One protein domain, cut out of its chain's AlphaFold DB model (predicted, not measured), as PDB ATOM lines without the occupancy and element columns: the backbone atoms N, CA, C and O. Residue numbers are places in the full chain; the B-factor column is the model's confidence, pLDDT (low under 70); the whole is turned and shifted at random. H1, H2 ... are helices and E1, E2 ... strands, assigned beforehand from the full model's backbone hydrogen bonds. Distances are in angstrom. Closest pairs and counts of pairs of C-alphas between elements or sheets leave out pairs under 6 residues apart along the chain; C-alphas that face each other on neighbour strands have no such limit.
ATOM      1  N   LEU A  86      -7.196 -29.880 -17.124       93.69
ATOM      2  CA  LEU A  86      -6.957 -29.511 -15.730       93.69
ATOM      3  C   LEU A  86      -8.046 -28.530 -15.297       93.69
ATOM      4  O   LEU A  86      -8.357 -27.606 -16.045       93.69
ATOM      5  N   SER A  87      -8.577 -28.711 -14.094       95.25
ATOM      6  CA  SER A  87      -9.768 -28.006 -13.629       95.25
ATOM      7  C   SER A  87      -9.759 -27.821 -12.123       95.25
ATOM      8  O   SER A  87      -9.109 -28.583 -11.401       95.25
ATOM      9  N   GLY A  88     -10.513 -26.824 -11.663       95.69
ATOM     10  CA  GLY A  88     -10.952 -26.728 -10.280       95.69
ATOM     11  C   GLY A  88     -12.181 -27.613 -10.080       95.69
ATOM     12  O   GLY A  88     -13.142 -27.527 -10.843       95.69
ATOM     13  N   ILE A  89     -12.142 -28.485  -9.081       95.00
ATOM     14  CA  ILE A  89     -13.218 -29.411  -8.734       95.00
ATOM     15  C   ILE A  89     -13.656 -29.087  -7.311       95.00
ATOM     16  O   ILE A  89     -12.850 -29.142  -6.382       95.00
ATOM     17  N   GLU A  90     -14.926 -28.755  -7.137       90.50
ATOM     18  CA  GLU A  90     -15.518 -28.594  -5.812       90.50
ATOM     19  C   GLU A  90     -15.500 -29.938  -5.071       90.50
ATOM     20  O   GLU A  90     -15.653 -30.984  -5.709       90.50
ATOM     21  N   LYS A  91     -15.365 -29.891  -3.730       72.44
ATOM     22  CA  LYS A  91     -15.786 -30.922  -2.759       72.44
ATOM     23  C   LYS A  91     -14.682 -31.714  -2.059       72.44
ATOM     24  O   LYS A  91     -13.915 -32.455  -2.657       72.44
ATOM     25  N   TYR A  92     -14.764 -31.718  -0.732       70.38
ATOM     26  CA  TYR A  92     -14.735 -32.903   0.153       70.38
ATOM     27  C   TYR A  92     -15.226 -32.462   1.531       70.38
ATOM     28  O   TYR A  92     -16.107 -33.090   2.112       70.38
ATOM     29  N   ALA A  93     -14.681 -31.344   2.011       78.69
ATOM     30  CA  ALA A  93     -15.085 -30.715   3.258       78.69
ATOM     31  C   ALA A  93     -15.944 -29.458   3.053       78.69
ATOM     32  O   ALA A  93     -16.550 -29.023   4.026       78.69
ATOM     33  N   ASP A  94     -16.008 -28.894   1.839       82.19
ATOM     34  CA  ASP A  94     -16.728 -27.647   1.536       82.19
ATOM     35  C   ASP A  94     -18.201 -27.679   1.946       82.19
ATOM     36  O   ASP A  94     -18.883 -28.701   1.863       82.19
ATOM     37  N   THR A  95     -18.707 -26.517   2.361       86.06
ATOM     38  CA  THR A  95     -20.143 -26.326   2.644       86.06
ATOM     39  C   THR A  95     -20.880 -25.620   1.510       86.06
ATOM     40  O   THR A  95     -22.110 -25.569   1.515       86.06
ATOM     41  N   SER A  96     -20.140 -25.058   0.554       90.88
ATOM     42  CA  SER A  96     -20.658 -24.352  -0.615       90.88
ATOM     43  C   SER A  96     -19.576 -24.282  -1.705       90.88
ATOM     44  O   SER A  96     -18.398 -24.173  -1.364       90.88
ATOM     45  N   PRO A  97     -19.949 -24.253  -2.998       89.44
ATOM     46  CA  PRO A  97     -19.008 -24.021  -4.095       89.44
ATOM     47  C   PRO A  97     -18.535 -22.559  -4.203       89.44
ATOM     48  O   PRO A  97     -17.756 -22.216  -5.091       89.44
ATOM     49  N   THR A  98     -19.029 -21.663  -3.340       94.19
ATOM     50  CA  THR A  98     -18.632 -20.254  -3.342       94.19
ATOM     51  C   THR A  98     -17.243 -20.077  -2.734       94.19
ATOM     52  O   THR A  98     -17.048 -20.310  -1.534       94.19
ATOM     53  N   LEU A  99     -16.310 -19.582  -3.545       95.56
ATOM     54  CA  LEU A  99     -15.009 -19.088  -3.115       95.56
ATOM     55  C   LEU A  99     -15.124 -17.581  -2.854       95.56
ATOM     56  O   LEU A  99     -15.472 -16.803  -3.742       95.56
ATOM     57  N   GLY A 100     -14.856 -17.154  -1.624       94.56
ATOM     58  CA  GLY A 100     -14.930 -15.748  -1.240       94.56
ATOM     59  C   GLY A 100     -14.228 -15.475   0.085       94.56
ATOM     60  O   GLY A 100     -13.861 -16.408   0.801       94.56
ATOM     61  N   SER A 101     -14.053 -14.194   0.410       95.06
ATOM     62  CA  SER A 101     -13.430 -13.771   1.669       95.06
ATOM     63  C   SER A 101     -14.187 -14.312   2.887       95.06
ATOM     64  O   SER A 101     -15.418 -14.378   2.891       95.06
ATOM     65  N   GLY A 102     -13.446 -14.722   3.918       94.69
ATOM     66  CA  GLY A 102     -13.977 -15.307   5.149       94.69
ATOM     67  C   GLY A 102     -14.471 -16.750   5.013       94.69
ATOM     68  O   GLY A 102     -14.848 -17.353   6.019       94.69
ATOM     69  N   SER A 103     -14.462 -17.320   3.805       94.25
ATOM     70  CA  SER A 103     -14.817 -18.716   3.570       94.25
ATOM     71  C   SER A 103     -13.573 -19.594   3.527       94.25
ATOM     72  O   SER A 103     -12.582 -19.261   2.887       94.25
ATOM     73  N   TRP A 104     -13.648 -20.757   4.165       95.50
ATOM     74  CA  TRP A 104     -12.634 -21.805   4.058       95.50
ATOM     75  C   TRP A 104     -12.909 -22.772   2.896       95.50
ATOM     76  O   TRP A 104     -12.167 -23.739   2.740       95.50
ATOM     77  N   ASN A 105     -13.953 -22.529   2.089       95.81
ATOM     78  CA  ASN A 105     -14.239 -23.348   0.913       95.81
ATOM     79  C   ASN A 105     -13.064 -23.311  -0.075       95.81
ATOM     80  O   ASN A 105     -12.333 -22.313  -0.187       95.81
ATOM     81  N   TYR A 106     -12.903 -24.402  -0.809       95.81
ATOM     82  CA  TYR A 106     -11.809 -24.589  -1.741       95.81
ATOM     83  C   TYR A 106     -12.213 -25.458  -2.937       95.81
ATOM     84  O   TYR A 106     -13.270 -26.077  -2.961       95.81
ATOM     85  N   ALA A 107     -11.355 -25.497  -3.952       95.81
ATOM     86  CA  ALA A 107     -11.481 -26.408  -5.081       95.81
ATOM     87  C   ALA A 107     -10.181 -27.198  -5.267       95.81
ATOM     88  O   ALA A 107      -9.079 -26.640  -5.262       95.81
ATOM     89  N   TYR A 108     -10.307 -28.511  -5.440       93.94
ATOM     90  CA  TYR A 108      -9.204 -29.395  -5.794       93.94
ATOM     91  C   TYR A 108      -8.759 -29.170  -7.233       93.94
ATOM     92  O   TYR A 108      -9.560 -28.848  -8.103       93.94
ATOM     93  N   LEU A 109      -7.481 -29.426  -7.498       94.38
ATOM     94  CA  LEU A 109      -6.977 -29.525  -8.860       94.38
ATOM     95  C   LEU A 109      -7.137 -30.960  -9.360       94.38
ATOM     96  O   LEU A 109      -6.628 -31.895  -8.740       94.38
ATOM     97  N   GLY A 110      -7.809 -31.144 -10.491       93.00
ATOM     98  CA  GLY A 110      -7.971 -32.464 -11.094       93.00
ATOM     99  C   GLY A 110      -8.399 -32.415 -12.554       93.00
ATOM    100  O   GLY A 110      -8.558 -31.348 -13.133       93.00
ATOM    101  N   GLY A 111      -8.541 -33.591 -13.159       93.56
ATOM    102  CA  GLY A 111      -8.989 -33.737 -14.540       93.56
ATOM    103  C   GLY A 111     -10.511 -33.658 -14.680       93.56
ATOM    104  O   GLY A 111     -11.201 -34.350 -13.923       93.56
ATOM    105  N   THR A 112     -11.020 -32.903 -15.661       94.06
ATOM    106  CA  THR A 112     -12.430 -32.948 -16.126       94.06
ATOM    107  C   THR A 112     -12.566 -32.868 -17.661       94.06
ATOM    108  O   THR A 112     -11.573 -32.850 -18.402       94.06
ATOM    109  N   ASP A 113     -13.813 -32.800 -18.135       92.75
ATOM    110  CA  ASP A 113     -14.171 -32.301 -19.466       92.75
ATOM    111  C   ASP A 113     -13.968 -30.777 -19.581       92.75
ATOM    112  O   ASP A 113     -13.555 -30.113 -18.630       92.75
ATOM    113  N   VAL A 114     -14.247 -30.215 -20.760       94.31
ATOM    114  CA  VAL A 114     -14.118 -28.777 -21.032       94.31
ATOM    115  C   VAL A 114     -15.393 -28.005 -20.676       94.31
ATOM    116  O   VAL A 114     -16.505 -28.431 -20.981       94.31
ATOM    117  N   SER A 115     -15.219 -26.830 -20.081       94.88
ATOM    118  CA  SER A 115     -16.239 -25.809 -19.849       94.88
ATOM    119  C   SER A 115     -15.992 -24.628 -20.789       94.88
ATOM    120  O   SER A 115     -14.863 -24.391 -21.217       94.88
ATOM    121  N   ALA A 116     -17.036 -23.876 -21.138       94.75
ATOM    122  CA  ALA A 116     -16.837 -22.621 -21.858       94.75
ATOM    123  C   ALA A 116     -16.160 -21.583 -20.941       94.75
ATOM    124  O   ALA A 116     -16.345 -21.610 -19.724       94.75
ATOM    125  N   ALA A 117     -15.387 -20.664 -21.522       93.31
ATOM    126  CA  ALA A 117     -14.781 -19.568 -20.768       93.31
ATOM    127  C   ALA A 117     -15.864 -18.697 -20.111       93.31
ATOM    128  O   ALA A 117     -16.855 -18.349 -20.759       93.31
ATOM    129  N   GLY A 118     -15.677 -18.364 -18.830       92.69
ATOM    130  CA  GLY A 118     -16.647 -17.602 -18.036       92.69
ATOM    131  C   GLY A 118     -17.964 -18.336 -17.752       92.69
ATOM    132  O   GLY A 118     -18.906 -17.722 -17.250       92.69
ATOM    133  N   ALA A 119     -18.069 -19.627 -18.084       94.38
ATOM    134  CA  ALA A 119     -19.187 -20.436 -17.626       94.38
ATOM    135  C   ALA A 119     -19.079 -20.659 -16.113       94.38
ATOM    136  O   ALA A 119     -17.982 -20.842 -15.598       94.38
ATOM    137  N   GLY A 120     -20.225 -20.685 -15.433       93.56
ATOM    138  CA  GLY A 120     -20.306 -21.126 -14.041       93.56
ATOM    139  C   GLY A 120     -19.972 -22.606 -13.862       93.56
ATOM    140  O   GLY A 120     -19.629 -23.310 -14.817       93.56
ATOM    141  N   LEU A 121     -20.186 -23.089 -12.643       94.12
ATOM    142  CA  LEU A 121     -20.084 -24.498 -12.266       94.12
ATOM    143  C   LEU A 121     -20.726 -25.442 -13.291       94.12
ATOM    144  O   LEU A 121     -21.901 -25.321 -13.651       94.12
ATOM    145  N   GLN A 122     -19.943 -26.415 -13.739       95.19
ATOM    146  CA  GLN A 122     -20.394 -27.518 -14.571       95.19
ATOM    147  C   GLN A 122     -20.624 -28.761 -13.721       95.19
ATOM    148  O   GLN A 122     -19.957 -28.988 -12.714       95.19
ATOM    149  N   ARG A 123     -21.550 -29.606 -14.176       92.19
ATOM    150  CA  ARG A 123     -21.863 -30.881 -13.535       92.19
ATOM    151  C   ARG A 123     -21.494 -32.021 -14.465       92.19
ATOM    152  O   ARG A 123     -21.977 -32.079 -15.594       92.19
ATOM    153  N   GLY A 124     -20.662 -32.943 -13.998       89.25
ATOM    154  CA  GLY A 124     -20.200 -34.047 -14.834       89.25
ATOM    155  C   GLY A 124     -19.211 -34.958 -14.129       89.25
ATOM    156  O   GLY A 124     -18.994 -34.837 -12.924       89.25
ATOM    157  N   ALA A 125     -18.637 -35.879 -14.898       90.06
ATOM    158  CA  ALA A 125     -17.586 -36.751 -14.406       90.06
ATOM    159  C   ALA A 125     -16.286 -35.960 -14.226       90.06
ATOM    160  O   ALA A 125     -15.951 -35.080 -15.017       90.06
ATOM    161  N   THR A 126     -15.555 -36.297 -13.174       92.00
ATOM    162  CA  THR A 126     -14.248 -35.743 -12.855       92.00
ATOM    163  C   THR A 126     -13.328 -36.867 -12.402       92.00
ATOM    164  O   THR A 126     -13.768 -37.918 -11.931       92.00
ATOM    165  N   SER A 127     -12.022 -36.634 -12.468       91.00
ATOM    166  CA  SER A 127     -11.036 -37.542 -11.872       91.00
ATOM    167  C   SER A 127     -11.301 -37.808 -10.381       91.00
ATOM    168  O   SER A 127     -11.051 -38.913  -9.901       91.00
ATOM    169  N   PHE A 128     -11.861 -36.829  -9.660       88.56
ATOM    170  CA  PHE A 128     -12.286 -36.998  -8.274       88.56
ATOM    171  C   PHE A 128     -13.512 -37.904  -8.165       88.56
ATOM    172  O   PHE A 128     -13.494 -38.841  -7.370       88.56
ATOM    173  N   SER A 129     -14.560 -37.678  -8.965       89.19
ATOM    174  CA  SER A 129     -15.775 -38.494  -8.892       89.19
ATOM    175  C   SER A 129     -15.517 -39.946  -9.266       89.19
ATOM    176  O   SER A 129     -16.099 -40.839  -8.657       89.19
ATOM    177  N   ASP A 130     -14.604 -40.180 -10.206       89.38
ATOM    178  CA  ASP A 130     -14.195 -41.522 -10.616       89.38
ATOM    179  C   ASP A 130     -13.425 -42.246  -9.502       89.38
ATOM    180  O   ASP A 130     -13.604 -43.445  -9.297       89.38
ATOM    181  N   ALA A 131     -12.585 -41.521  -8.755       87.56
ATOM    182  CA  ALA A 131     -11.784 -42.085  -7.670       87.56
ATOM    183  C   ALA A 131     -12.573 -42.255  -6.360       87.56
ATOM    184  O   ALA A 131     -12.427 -43.264  -5.669       87.56
ATOM    185  N   ALA A 132     -13.393 -41.268  -6.001       86.19
ATOM    186  CA  ALA A 132     -14.117 -41.208  -4.735       86.19
ATOM    187  C   ALA A 132     -15.536 -41.789  -4.818       86.19
ATOM    188  O   ALA A 132     -16.167 -41.997  -3.782       86.19
ATOM    189  N   ASN A 133     -16.048 -42.037  -6.030       87.38
ATOM    190  CA  ASN A 133     -17.445 -42.391  -6.287       87.38
ATOM    191  C   ASN A 133     -18.434 -41.364  -5.692       87.38
ATOM    192  O   ASN A 133     -19.477 -41.713  -5.134       87.38
ATOM    193  N   LEU A 134     -18.077 -40.079  -5.779       86.62
ATOM    194  CA  LEU A 134     -18.856 -38.947  -5.281       86.62
ATOM    195  C   LEU A 134     -18.984 -37.890  -6.379       86.62
ATOM    196  O   LEU A 134     -17.982 -37.420  -6.899       86.62
ATOM    197  N   SER A 135     -20.211 -37.476  -6.699       88.38
ATOM    198  CA  SER A 135     -20.447 -36.366  -7.636       88.38
ATOM    199  C   SER A 135     -19.843 -35.066  -7.102       88.38
ATOM    200  O   SER A 135     -19.931 -34.808  -5.901       88.38
ATOM    201  N   SER A 136     -19.271 -34.267  -7.994       89.94
ATOM    202  CA  SER A 136     -18.662 -32.961  -7.729       89.94
ATOM    203  C   SER A 136     -19.000 -32.013  -8.874       89.94
ATOM    204  O   SER A 136     -19.068 -32.466 -10.023       89.94
ATOM    205  N   ASP A 137     -19.140 -30.728  -8.575       93.25
ATOM    206  CA  ASP A 137     -19.191 -29.694  -9.606       93.25
ATOM    207  C   ASP A 137     -17.766 -29.198  -9.929       93.25
ATOM    208  O   ASP A 137     -16.823 -29.430  -9.166       93.25
ATOM    209  N   TRP A 138     -17.561 -28.599 -11.102       95.62
ATOM    210  CA  TRP A 138     -16.219 -28.253 -11.582       95.62
ATOM    211  C   TRP A 138     -16.201 -27.120 -12.612       95.62
ATOM    212  O   TRP A 138     -17.197 -26.852 -13.279       95.62
ATOM    213  N   GLU A 139     -15.032 -26.502 -12.793       97.12
ATOM    214  CA  GLU A 139     -14.749 -25.520 -13.845       97.12
ATOM    215  C   GLU A 139     -13.341 -25.738 -14.424       97.12
ATOM    216  O   GLU A 139     -12.373 -25.928 -13.686       97.12
ATOM    217  N   SER A 140     -13.211 -25.712 -15.756       96.31
ATOM    218  CA  SER A 140     -11.953 -26.045 -16.459       96.31
ATOM    219  C   SER A 140     -11.342 -24.875 -17.236       96.31
ATOM    220  O   SER A 140     -10.123 -24.725 -17.288       96.31
ATOM    221  N   ALA A 141     -12.172 -24.005 -17.814       96.38
ATOM    222  CA  ALA A 141     -11.748 -22.809 -18.539       96.38
ATOM    223  C   ALA A 141     -11.550 -21.617 -17.589       96.38
ATOM    224  O   ALA A 141     -12.083 -20.535 -17.822       96.38
ATOM    225  N   ILE A 142     -10.793 -21.860 -16.516       96.31
ATOM    226  CA  ILE A 142     -10.535 -20.912 -15.424       96.31
ATOM    227  C   ILE A 142      -9.109 -20.369 -15.430       96.31
ATOM    228  O   ILE A 142      -8.794 -19.469 -14.667       96.31
ATOM    229  N   TRP A 143      -8.219 -20.927 -16.250       96.81
ATOM    230  CA  TRP A 143      -6.788 -20.639 -16.195       96.81
ATOM    231  C   TRP A 143      -6.406 -19.414 -17.014       96.81
ATOM    232  O   TRP A 143      -6.743 -19.318 -18.196       96.81
ATOM    233  N   LEU A 144      -5.592 -18.545 -16.419       95.25
ATOM    234  CA  LEU A 144      -4.905 -17.469 -17.119       95.25
ATOM    235  C   LEU A 144      -3.401 -17.650 -16.951       95.25
ATOM    236  O   LEU A 144      -2.917 -18.034 -15.885       95.25
ATOM    237  N   VAL A 145      -2.657 -17.384 -18.021       95.00
ATOM    238  CA  VAL A 145      -1.197 -17.474 -18.023       95.00
ATOM    239  C   VAL A 145      -0.637 -16.145 -18.484       95.00
ATOM    240  O   VAL A 145      -0.883 -15.718 -19.614       95.00
ATOM    241  N   ASP A 146       0.139 -15.507 -17.617       95.12
ATOM    242  CA  ASP A 146       0.890 -14.319 -17.987       95.12
ATOM    243  C   ASP A 146       2.077 -14.723 -18.870       95.12
ATOM    244  O   ASP A 146       2.931 -15.511 -18.470       95.12
ATOM    245  N   SER A 147       2.143 -14.202 -20.093       92.38
ATOM    246  CA  SER A 147       3.150 -14.620 -21.075       92.38
ATOM    247  C   SER A 147       4.552 -14.053 -20.822       92.38
ATOM    248  O   SER A 147       5.507 -14.537 -21.427       92.38
ATOM    249  N   GLY A 148       4.693 -13.047 -19.949       94.12
ATOM    250  CA  GLY A 148       5.984 -12.446 -19.604       94.12
ATOM    251  C   GLY A 148       6.654 -13.100 -18.395       94.12
ATOM    252  O   GLY A 148       7.874 -13.246 -18.362       94.12
ATOM    253  N   THR A 149       5.861 -13.501 -17.406       93.81
ATOM    254  CA  THR A 149       6.312 -14.096 -16.138       93.81
ATOM    255  C   THR A 149       6.037 -15.592 -16.050       93.81
ATOM    256  O   THR A 149       6.534 -16.246 -15.137       93.81
ATOM    257  N   TYR A 150       5.236 -16.131 -16.975       94.31
ATOM    258  CA  TYR A 150       4.732 -17.505 -16.967       94.31
ATOM    259  C   TYR A 150       3.914 -17.858 -15.723       94.31
ATOM    260  O   TYR A 150       3.693 -19.038 -15.443       94.31
ATOM    261  N   THR A 151       3.456 -16.849 -14.982       96.12
ATOM    262  CA  THR A 151       2.617 -17.030 -13.801       96.12
ATOM    263  C   THR A 151       1.250 -17.547 -14.218       96.12
ATOM    264  O   THR A 151       0.641 -17.025 -15.152       96.12
ATOM    265  N   VAL A 152       0.772 -18.564 -13.508       96.50
ATOM    266  CA  VAL A 152      -0.571 -19.111 -13.667       96.50
ATOM    267  C   VAL A 152      -1.465 -18.511 -12.593       96.50
ATOM    268  O   VAL A 152      -1.168 -18.604 -11.400       96.50
ATOM    269  N   THR A 153      -2.571 -17.917 -13.019       97.31
ATOM    270  CA  THR A 153      -3.673 -17.491 -12.156       97.31
ATOM    271  C   THR A 153      -4.952 -18.219 -12.560       97.31
ATOM    272  O   THR A 153      -4.992 -18.926 -13.572       97.31
ATOM    273  N   ALA A 154      -5.989 -18.085 -11.738       97.06
ATOM    274  CA  ALA A 154      -7.302 -18.635 -12.025       97.06
ATOM    275  C   ALA A 154      -8.402 -17.580 -11.836       97.06
ATOM    276  O   ALA A 154      -8.234 -16.633 -11.065       97.06
ATOM    277  N   GLU A 155      -9.526 -17.777 -12.516       97.06
ATOM    278  CA  GLU A 155     -10.795 -17.077 -12.320       97.06
ATOM    279  C   GLU A 155     -11.889 -18.110 -12.055       97.06
ATOM    280  O   GLU A 155     -12.082 -19.014 -12.854       97.06
ATOM    281  N   TRP A 156     -12.594 -17.985 -10.936       96.69
ATOM    282  CA  TRP A 156     -13.654 -18.908 -10.532       96.69
ATOM    283  C   TRP A 156     -15.006 -18.209 -10.557       96.69
ATOM    284  O   TRP A 156     -15.122 -17.088 -10.048       96.69
ATOM    285  N   VAL A 157     -16.024 -18.860 -11.117       97.12
ATOM    286  CA  VAL A 157     -17.372 -18.298 -11.236       97.12
ATOM    287  C   VAL A 157     -18.297 -18.928 -10.194       97.12
ATOM    288  O   VAL A 157     -18.852 -20.012 -10.358       97.12
ATOM    289  N   ASN A 158     -18.539 -18.198  -9.109       95.44
ATOM    290  CA  ASN A 158     -19.437 -18.634  -8.046       95.44
ATOM    291  C   ASN A 158     -20.872 -18.874  -8.554       95.44
ATOM    292  O   ASN A 158     -21.308 -18.338  -9.573       95.44
ATOM    293  N   ASN A 159     -21.657 -19.643  -7.792       90.88
ATOM    294  CA  ASN A 159     -23.043 -19.985  -8.145       90.88
ATOM    295  C   ASN A 159     -23.986 -18.766  -8.271       90.88
ATOM    296  O   ASN A 159     -25.040 -18.857  -8.896       90.88
ATOM    297  N   ASP A 160     -23.629 -17.625  -7.678       91.62
ATOM    298  CA  ASP A 160     -24.335 -16.346  -7.830       91.62
ATOM    299  C   ASP A 160     -23.911 -15.558  -9.088       91.62
ATOM    300  O   ASP A 160     -24.423 -14.467  -9.339       91.62
ATOM    301  N   GLY A 161     -22.994 -16.111  -9.886       93.94
ATOM    302  CA  GLY A 161     -22.389 -15.482 -11.058       93.94
ATOM    303  C   GLY A 161     -21.230 -14.540 -10.724       93.94
ATOM    304  O   GLY A 161     -20.668 -13.931 -11.634       93.94
ATOM    305  N   GLY A 162     -20.868 -14.394  -9.445       95.62
ATOM    306  CA  GLY A 162     -19.731 -13.585  -9.026       95.62
ATOM    307  C   GLY A 162     -18.409 -14.226  -9.445       95.62
ATOM    308  O   GLY A 162     -18.144 -15.379  -9.116       95.62
ATOM    309  N   VAL A 163     -17.559 -13.468 -10.136       96.62
ATOM    310  CA  VAL A 163     -16.221 -13.927 -10.536       96.62
ATOM    311  C   VAL A 163     -15.202 -13.525  -9.477       96.62
ATOM    312  O   VAL A 163     -15.170 -12.368  -9.051       96.62
ATOM    313  N   VAL A 164     -14.357 -14.466  -9.060       96.88
ATOM    314  CA  VAL A 164     -13.281 -14.233  -8.088       96.88
ATOM    315  C   VAL A 164     -11.945 -14.748  -8.610       96.88
ATOM    316  O   VAL A 164     -11.895 -15.699  -9.383       96.88
ATOM    317  N   SER A 165     -10.848 -14.149  -8.147       97.25
ATOM    318  CA  SER A 165      -9.490 -14.647  -8.390       97.25
ATOM    319  C   SER A 165      -8.998 -15.397  -7.148       97.25
ATOM    320  O   SER A 165      -8.550 -14.749  -6.197       97.25
ATOM    321  N   PRO A 166      -9.124 -16.736  -7.091       97.38
ATOM    322  CA  PRO A 166      -8.716 -17.500  -5.920       97.38
ATOM    323  C   PRO A 166      -7.190 -17.536  -5.747       97.38
ATOM    324  O   PRO A 166      -6.417 -17.409  -6.698       97.38
ATOM    325  N   PHE A 167      -6.760 -17.783  -4.514       98.12
ATOM    326  CA  PHE A 167      -5.381 -18.098  -4.165       98.12
ATOM    327  C   PHE A 167      -5.099 -19.581  -4.394       98.12
ATOM    328  O   PHE A 167      -5.915 -20.430  -4.035       98.12
ATOM    329  N   PHE A 168      -3.902 -19.905  -4.884       98.25
ATOM    330  CA  PHE A 168      -3.357 -21.249  -4.716       98.25
ATOM    331  C   PHE A 168      -2.781 -21.372  -3.311       98.25
ATOM    332  O   PHE A 168      -1.962 -20.545  -2.912       98.25
ATOM    333  N   VAL A 169      -3.155 -22.415  -2.578       97.94
ATOM    334  CA  VAL A 169      -2.572 -22.730  -1.267       97.94
ATOM    335  C   VAL A 169      -2.017 -24.145  -1.267       97.94
ATOM    336  O   VAL A 169      -2.606 -25.055  -1.853       97.94
ATOM    337  N   HIS A 170      -0.868 -24.332  -0.620       97.44
ATOM    338  CA  HIS A 170      -0.224 -25.638  -0.490       97.44
ATOM    339  C   HIS A 170      -0.395 -26.177   0.931       97.44
ATOM    340  O   HIS A 170       0.217 -25.671   1.872       97.44
ATOM    341  N   ASN A 171      -1.191 -27.236   1.088       94.62
ATOM    342  CA  ASN A 171      -1.308 -27.965   2.346       94.62
ATOM    343  C   ASN A 171      -0.292 -29.115   2.361       94.62
ATOM    344  O   ASN A 171      -0.519 -30.185   1.791       94.62
ATOM    345  N   ALA A 172       0.842 -28.901   3.031       93.31
ATOM    346  CA  ALA A 172       1.933 -29.874   3.068       93.31
ATOM    347  C   ALA A 172       1.583 -31.157   3.844       93.31
ATOM    348  O   ALA A 172       2.155 -32.208   3.569       93.31
ATOM    349  N   TYR A 173       0.653 -31.086   4.803       90.44
ATOM    350  CA  TYR A 173       0.236 -32.253   5.586       90.44
ATOM    351  C   TYR A 173      -0.517 -33.271   4.722       90.44
ATOM    352  O   TYR A 173      -0.314 -34.476   4.864       90.44
ATOM    353  N   GLN A 174      -1.354 -32.786   3.805       88.38
ATOM    354  CA  GLN A 174      -2.101 -33.625   2.870       88.38
ATOM    355  C   GLN A 174      -1.383 -33.808   1.523       88.38
ATOM    356  O   GLN A 174      -1.767 -34.680   0.749       88.38
ATOM    357  N   GLY A 175      -0.344 -33.014   1.244       91.81
ATOM    358  CA  GLY A 175       0.386 -33.041  -0.026       91.81
ATOM    359  C   GLY A 175      -0.446 -32.509  -1.194       91.81
ATOM    360  O   GLY A 175      -0.385 -33.060  -2.291       91.81
ATOM    361  N   LEU A 176      -1.255 -31.474  -0.948       91.00
ATOM    362  CA  LEU A 176      -2.237 -30.951  -1.897       91.00
ATOM    363  C   LEU A 176      -1.973 -29.483  -2.229       91.00
ATOM    364  O   LEU A 176      -1.578 -28.701  -1.362       91.00
ATOM    365  N   ILE A 177      -2.276 -29.108  -3.470       95.94
ATOM    366  CA  ILE A 177      -2.472 -27.716  -3.881       95.94
ATOM    367  C   ILE A 177      -3.951 -27.550  -4.221       95.94
ATOM    368  O   ILE A 177      -4.505 -28.371  -4.954       95.94
ATOM    369  N   VAL A 178      -4.580 -26.509  -3.680       96.25
ATOM    370  CA  VAL A 178      -5.999 -26.199  -3.903       96.25
ATOM    371  C   VAL A 178      -6.187 -24.717  -4.214       96.25
ATOM    372  O   VAL A 178      -5.313 -23.899  -3.920       96.25
ATOM    373  N   LEU A 179      -7.330 -24.382  -4.808       97.56
ATOM    374  CA  LEU A 179      -7.802 -23.012  -4.996       97.56
ATOM    375  C   LEU A 179      -8.688 -22.612  -3.815       97.56
ATOM    376  O   LEU A 179      -9.551 -23.390  -3.431       97.56
ATOM    377  N   THR A 180      -8.533 -21.413  -3.260       97.12
ATOM    378  CA  THR A 180      -9.435 -20.893  -2.216       97.12
ATOM    379  C   THR A 180      -9.659 -19.391  -2.355       97.12
ATOM    380  O   THR A 180      -8.786 -18.666  -2.827       97.12
ATOM    381  N   GLY A 181     -10.830 -18.908  -1.935       96.75
ATOM    382  CA  GLY A 181     -11.129 -17.473  -1.901       96.75
ATOM    383  C   GLY A 181     -10.431 -16.724  -0.761       96.75
ATOM    384  O   GLY A 181     -10.298 -15.504  -0.839       96.75
ATOM    385  N   ASP A 182      -9.972 -17.434   0.276       97.25
ATOM    386  CA  ASP A 182      -9.334 -16.841   1.453       97.25
ATOM    387  C   ASP A 182      -8.311 -17.806   2.077       97.25
ATOM    388  O   ASP A 182      -8.646 -18.776   2.762       97.25
ATOM    389  N   ALA A 183      -7.027 -17.531   1.838       97.06
ATOM    390  CA  ALA A 183      -5.934 -18.383   2.302       97.06
ATOM    391  C   ALA A 183      -5.799 -18.425   3.836       97.06
ATOM    392  O   ALA A 183      -5.354 -19.440   4.389       97.06
ATOM    393  N   GLU A 184      -6.175 -17.350   4.537       97.44
ATOM    394  CA  GLU A 184      -6.106 -17.283   6.000       97.44
ATOM    395  C   GLU A 184      -7.251 -18.072   6.635       97.44
ATOM    396  O   GLU A 184      -7.021 -18.856   7.566       97.44
ATOM    397  N   ALA A 185      -8.471 -17.931   6.103       96.62
ATOM    398  CA  ALA A 185      -9.620 -18.719   6.539       96.62
ATOM    399  C   ALA A 185      -9.387 -20.218   6.289       96.62
ATOM    400  O   ALA A 185      -9.578 -21.032   7.197       96.62
ATOM    401  N   PHE A 186      -8.879 -20.579   5.105       96.06
ATOM    402  CA  PHE A 186      -8.496 -21.956   4.788       96.06
ATOM    403  C   PHE A 186      -7.422 -22.485   5.752       96.06
ATOM    404  O   PHE A 186      -7.584 -23.556   6.340       96.06
ATOM    405  N   SER A 187      -6.351 -21.716   5.990       96.44
ATOM    406  CA  SER A 187      -5.282 -22.116   6.919       96.44
ATOM    407  C   SER A 187      -5.768 -22.276   8.362       96.44
ATOM    408  O   SER A 187      -5.260 -23.119   9.105       96.44
ATOM    409  N   SER A 188      -6.761 -21.486   8.768       96.12
ATOM    410  CA  SER A 188      -7.381 -21.590  10.091       96.12
ATOM    411  C   SER A 188      -8.209 -22.868  10.242       96.12
ATOM    412  O   SER A 188      -8.224 -23.459  11.322       96.12
ATOM    413  N   ALA A 189      -8.865 -23.318   9.166       94.25
ATOM    414  CA  ALA A 189      -9.691 -24.522   9.158       94.25
ATOM    415  C   ALA A 189      -8.873 -25.819   9.006       94.25
ATOM    416  O   ALA A 189      -9.137 -26.799   9.703       94.25
ATOM    417  N   PHE A 190      -7.864 -25.823   8.127       93.81
ATOM    418  CA  PHE A 190      -7.149 -27.042   7.710       93.81
ATOM    419  C   PHE A 190      -5.673 -27.084   8.132       93.81
ATOM    420  O   PHE A 190      -4.941 -28.013   7.778       93.81
ATOM    421  N   GLY A 191      -5.231 -26.102   8.919       95.38
ATOM    422  CA  GLY A 191      -3.842 -25.948   9.337       95.38
ATOM    423  C   GLY A 191      -2.997 -25.182   8.317       95.38
ATOM    424  O   GLY A 191      -3.452 -24.839   7.228       95.38
ATOM    425  N   SER A 192      -1.743 -24.903   8.690       96.12
ATOM    426  CA  SER A 192      -0.832 -24.044   7.919       96.12
ATOM    427  C   SER A 192      -0.763 -24.448   6.442       96.12
ATOM    428  O   SER A 192      -0.249 -25.515   6.104       96.12
ATOM    429  N   SER A 193      -1.294 -23.575   5.586       97.19
ATOM    430  CA  SER A 193      -1.412 -23.788   4.146       97.19
ATOM    431  C   SER A 193      -1.044 -22.486   3.425       97.19
ATOM    432  O   SER A 193      -1.929 -21.722   3.041       97.19
ATOM    433  N   PRO A 194       0.258 -22.157   3.316       97.06
ATOM    434  CA  PRO A 194       0.688 -20.891   2.739       97.06
ATOM    435  C   PRO A 194       0.210 -20.747   1.294       97.06
ATOM    436  O   PRO A 194       0.179 -21.723   0.535       97.06
ATOM    437  N   ALA A 195      -0.113 -19.510   0.914       97.56
ATOM    438  CA  ALA A 195      -0.348 -19.169  -0.476       97.56
ATOM    439  C   ALA A 195       0.932 -19.388  -1.294       97.56
ATOM    440  O   ALA A 195       2.040 -19.088  -0.840       97.56
ATOM    441  N   VAL A 196       0.773 -19.921  -2.498       97.88
ATOM    442  CA  VAL A 196       1.861 -20.214  -3.427       97.88
ATOM    443  C   VAL A 196       1.571 -19.596  -4.786       97.88
ATOM    444  O   VAL A 196       0.426 -19.341  -5.148       97.88
ATOM    445  N   THR A 197       2.626 -19.368  -5.559       96.88
ATOM    446  CA  THR A 197       2.522 -18.943  -6.953       96.88
ATOM    447  C   THR A 197       2.923 -20.107  -7.842       96.88
ATOM    448  O   THR A 197       3.969 -20.720  -7.629       96.88
ATOM    449  N   LEU A 198       2.089 -20.414  -8.834       95.44
ATOM    450  CA  LEU A 198       2.410 -21.400  -9.858       95.44
ATOM    451  C   LEU A 198       2.989 -20.687 -11.076       95.44
ATOM    452  O   LEU A 198       2.466 -19.664 -11.512       95.44
ATOM    453  N   THR A 199       4.056 -21.241 -11.639       94.62
ATOM    454  CA  THR A 199       4.676 -20.741 -12.868       94.62
ATOM    455  C   THR A 199       4.939 -21.897 -13.814       94.62
ATOM    456  O   THR A 199       5.443 -22.939 -13.384       94.62
ATOM    457  N   PHE A 200       4.667 -21.713 -15.104       88.81
ATOM    458  CA  PHE A 200       5.173 -22.642 -16.105       88.81
ATOM    459  C   PHE A 200       6.689 -22.518 -16.195       88.81
ATOM    460  O   PHE A 200       7.243 -21.443 -16.401       88.81
TER     461      PHE A 200
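AT A GLANCE: This is residues 86 to 200 of the 218 residues of an uncharacterized protein of Daedalea quercina L-15889 (UniProt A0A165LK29). One strongly twisted sheet of six strands makes the body, with E1 and E2 in its middle, H2 over E8 at the E7 end, and H1 grazing it with residues 127 to 129. The small hairpin of E5 and E6 makes a second sheet, and the last stretch pairs with both E7 and E6. The printed part has 115 residues with eight named strands and two named helices, in the order E1, E2, E3, H1, E4, E5, E6, E7, E8, H2. The larger sheet runs E3, E4, E1, E2, E8, E7, antiparallel throughout; the class is mixed, helices and strands, with 50 residues in named elements, under half. The whole is compact, with a radius of gyration of the C-alphas of 13.3 A and spans of 36 by 31 by 27 A.

HOW THE PARTS SIT: E1, residues 86 to 90, and E2, residues 106 to 112, are an antiparallel hairpin, with N 87 and O 110 2.8 A apart, within hydrogen-bond range. E4, residues 136 to 139, is the antiparallel neighbour of E1, with N 90 and O 137 at 2.9 A. E3, residues 122 to 124, is an edge strand beside E4, with N 122 and O 138 at 2.8 A. E8, residues 176 to 180, is antiparallel to E2, with N 107 and O 179 at 2.8 A. E7, residues 167 to 171, the other edge strand, forms a hairpin with E8, with N 167 and O 180 at 2.8 A. H1, residues 127 to 132, only grazes the sheet; its closest C-alpha to E2 is that of Ser 127, 5.1 A from that of Gly 111. H2, residues 183 to 190, is on the sheet at a height of 9.0 A and runs slantwise to the strands, at 49 degrees to E8 on the local plane. E5, residues 143 to 145, and E6, residues 151 to 154, form a hairpin with N 144 and O 153 at 2.9 A. In H1 and H2 every O i to N i+4 pair is within hydrogen-bond range.

IN THESE COORDINATES: E1 begins at C-alpha 86 (-6.957, -29.511, -15.730) and is 13.1 A long. E2 is 16.6 A long, E7 12.5 A and E8 12.4 A. H2 ends at C-alpha 190 (-7.149, -27.042, 7.710).

THE WHOLE: The two C-alphas farthest apart, those of Asn 133 and Gly 148, are 40.3 A apart. The printed part has no cut. The links E1 to E2 and E6 to E7 are long. No printed residue is under 70 in pLDDT.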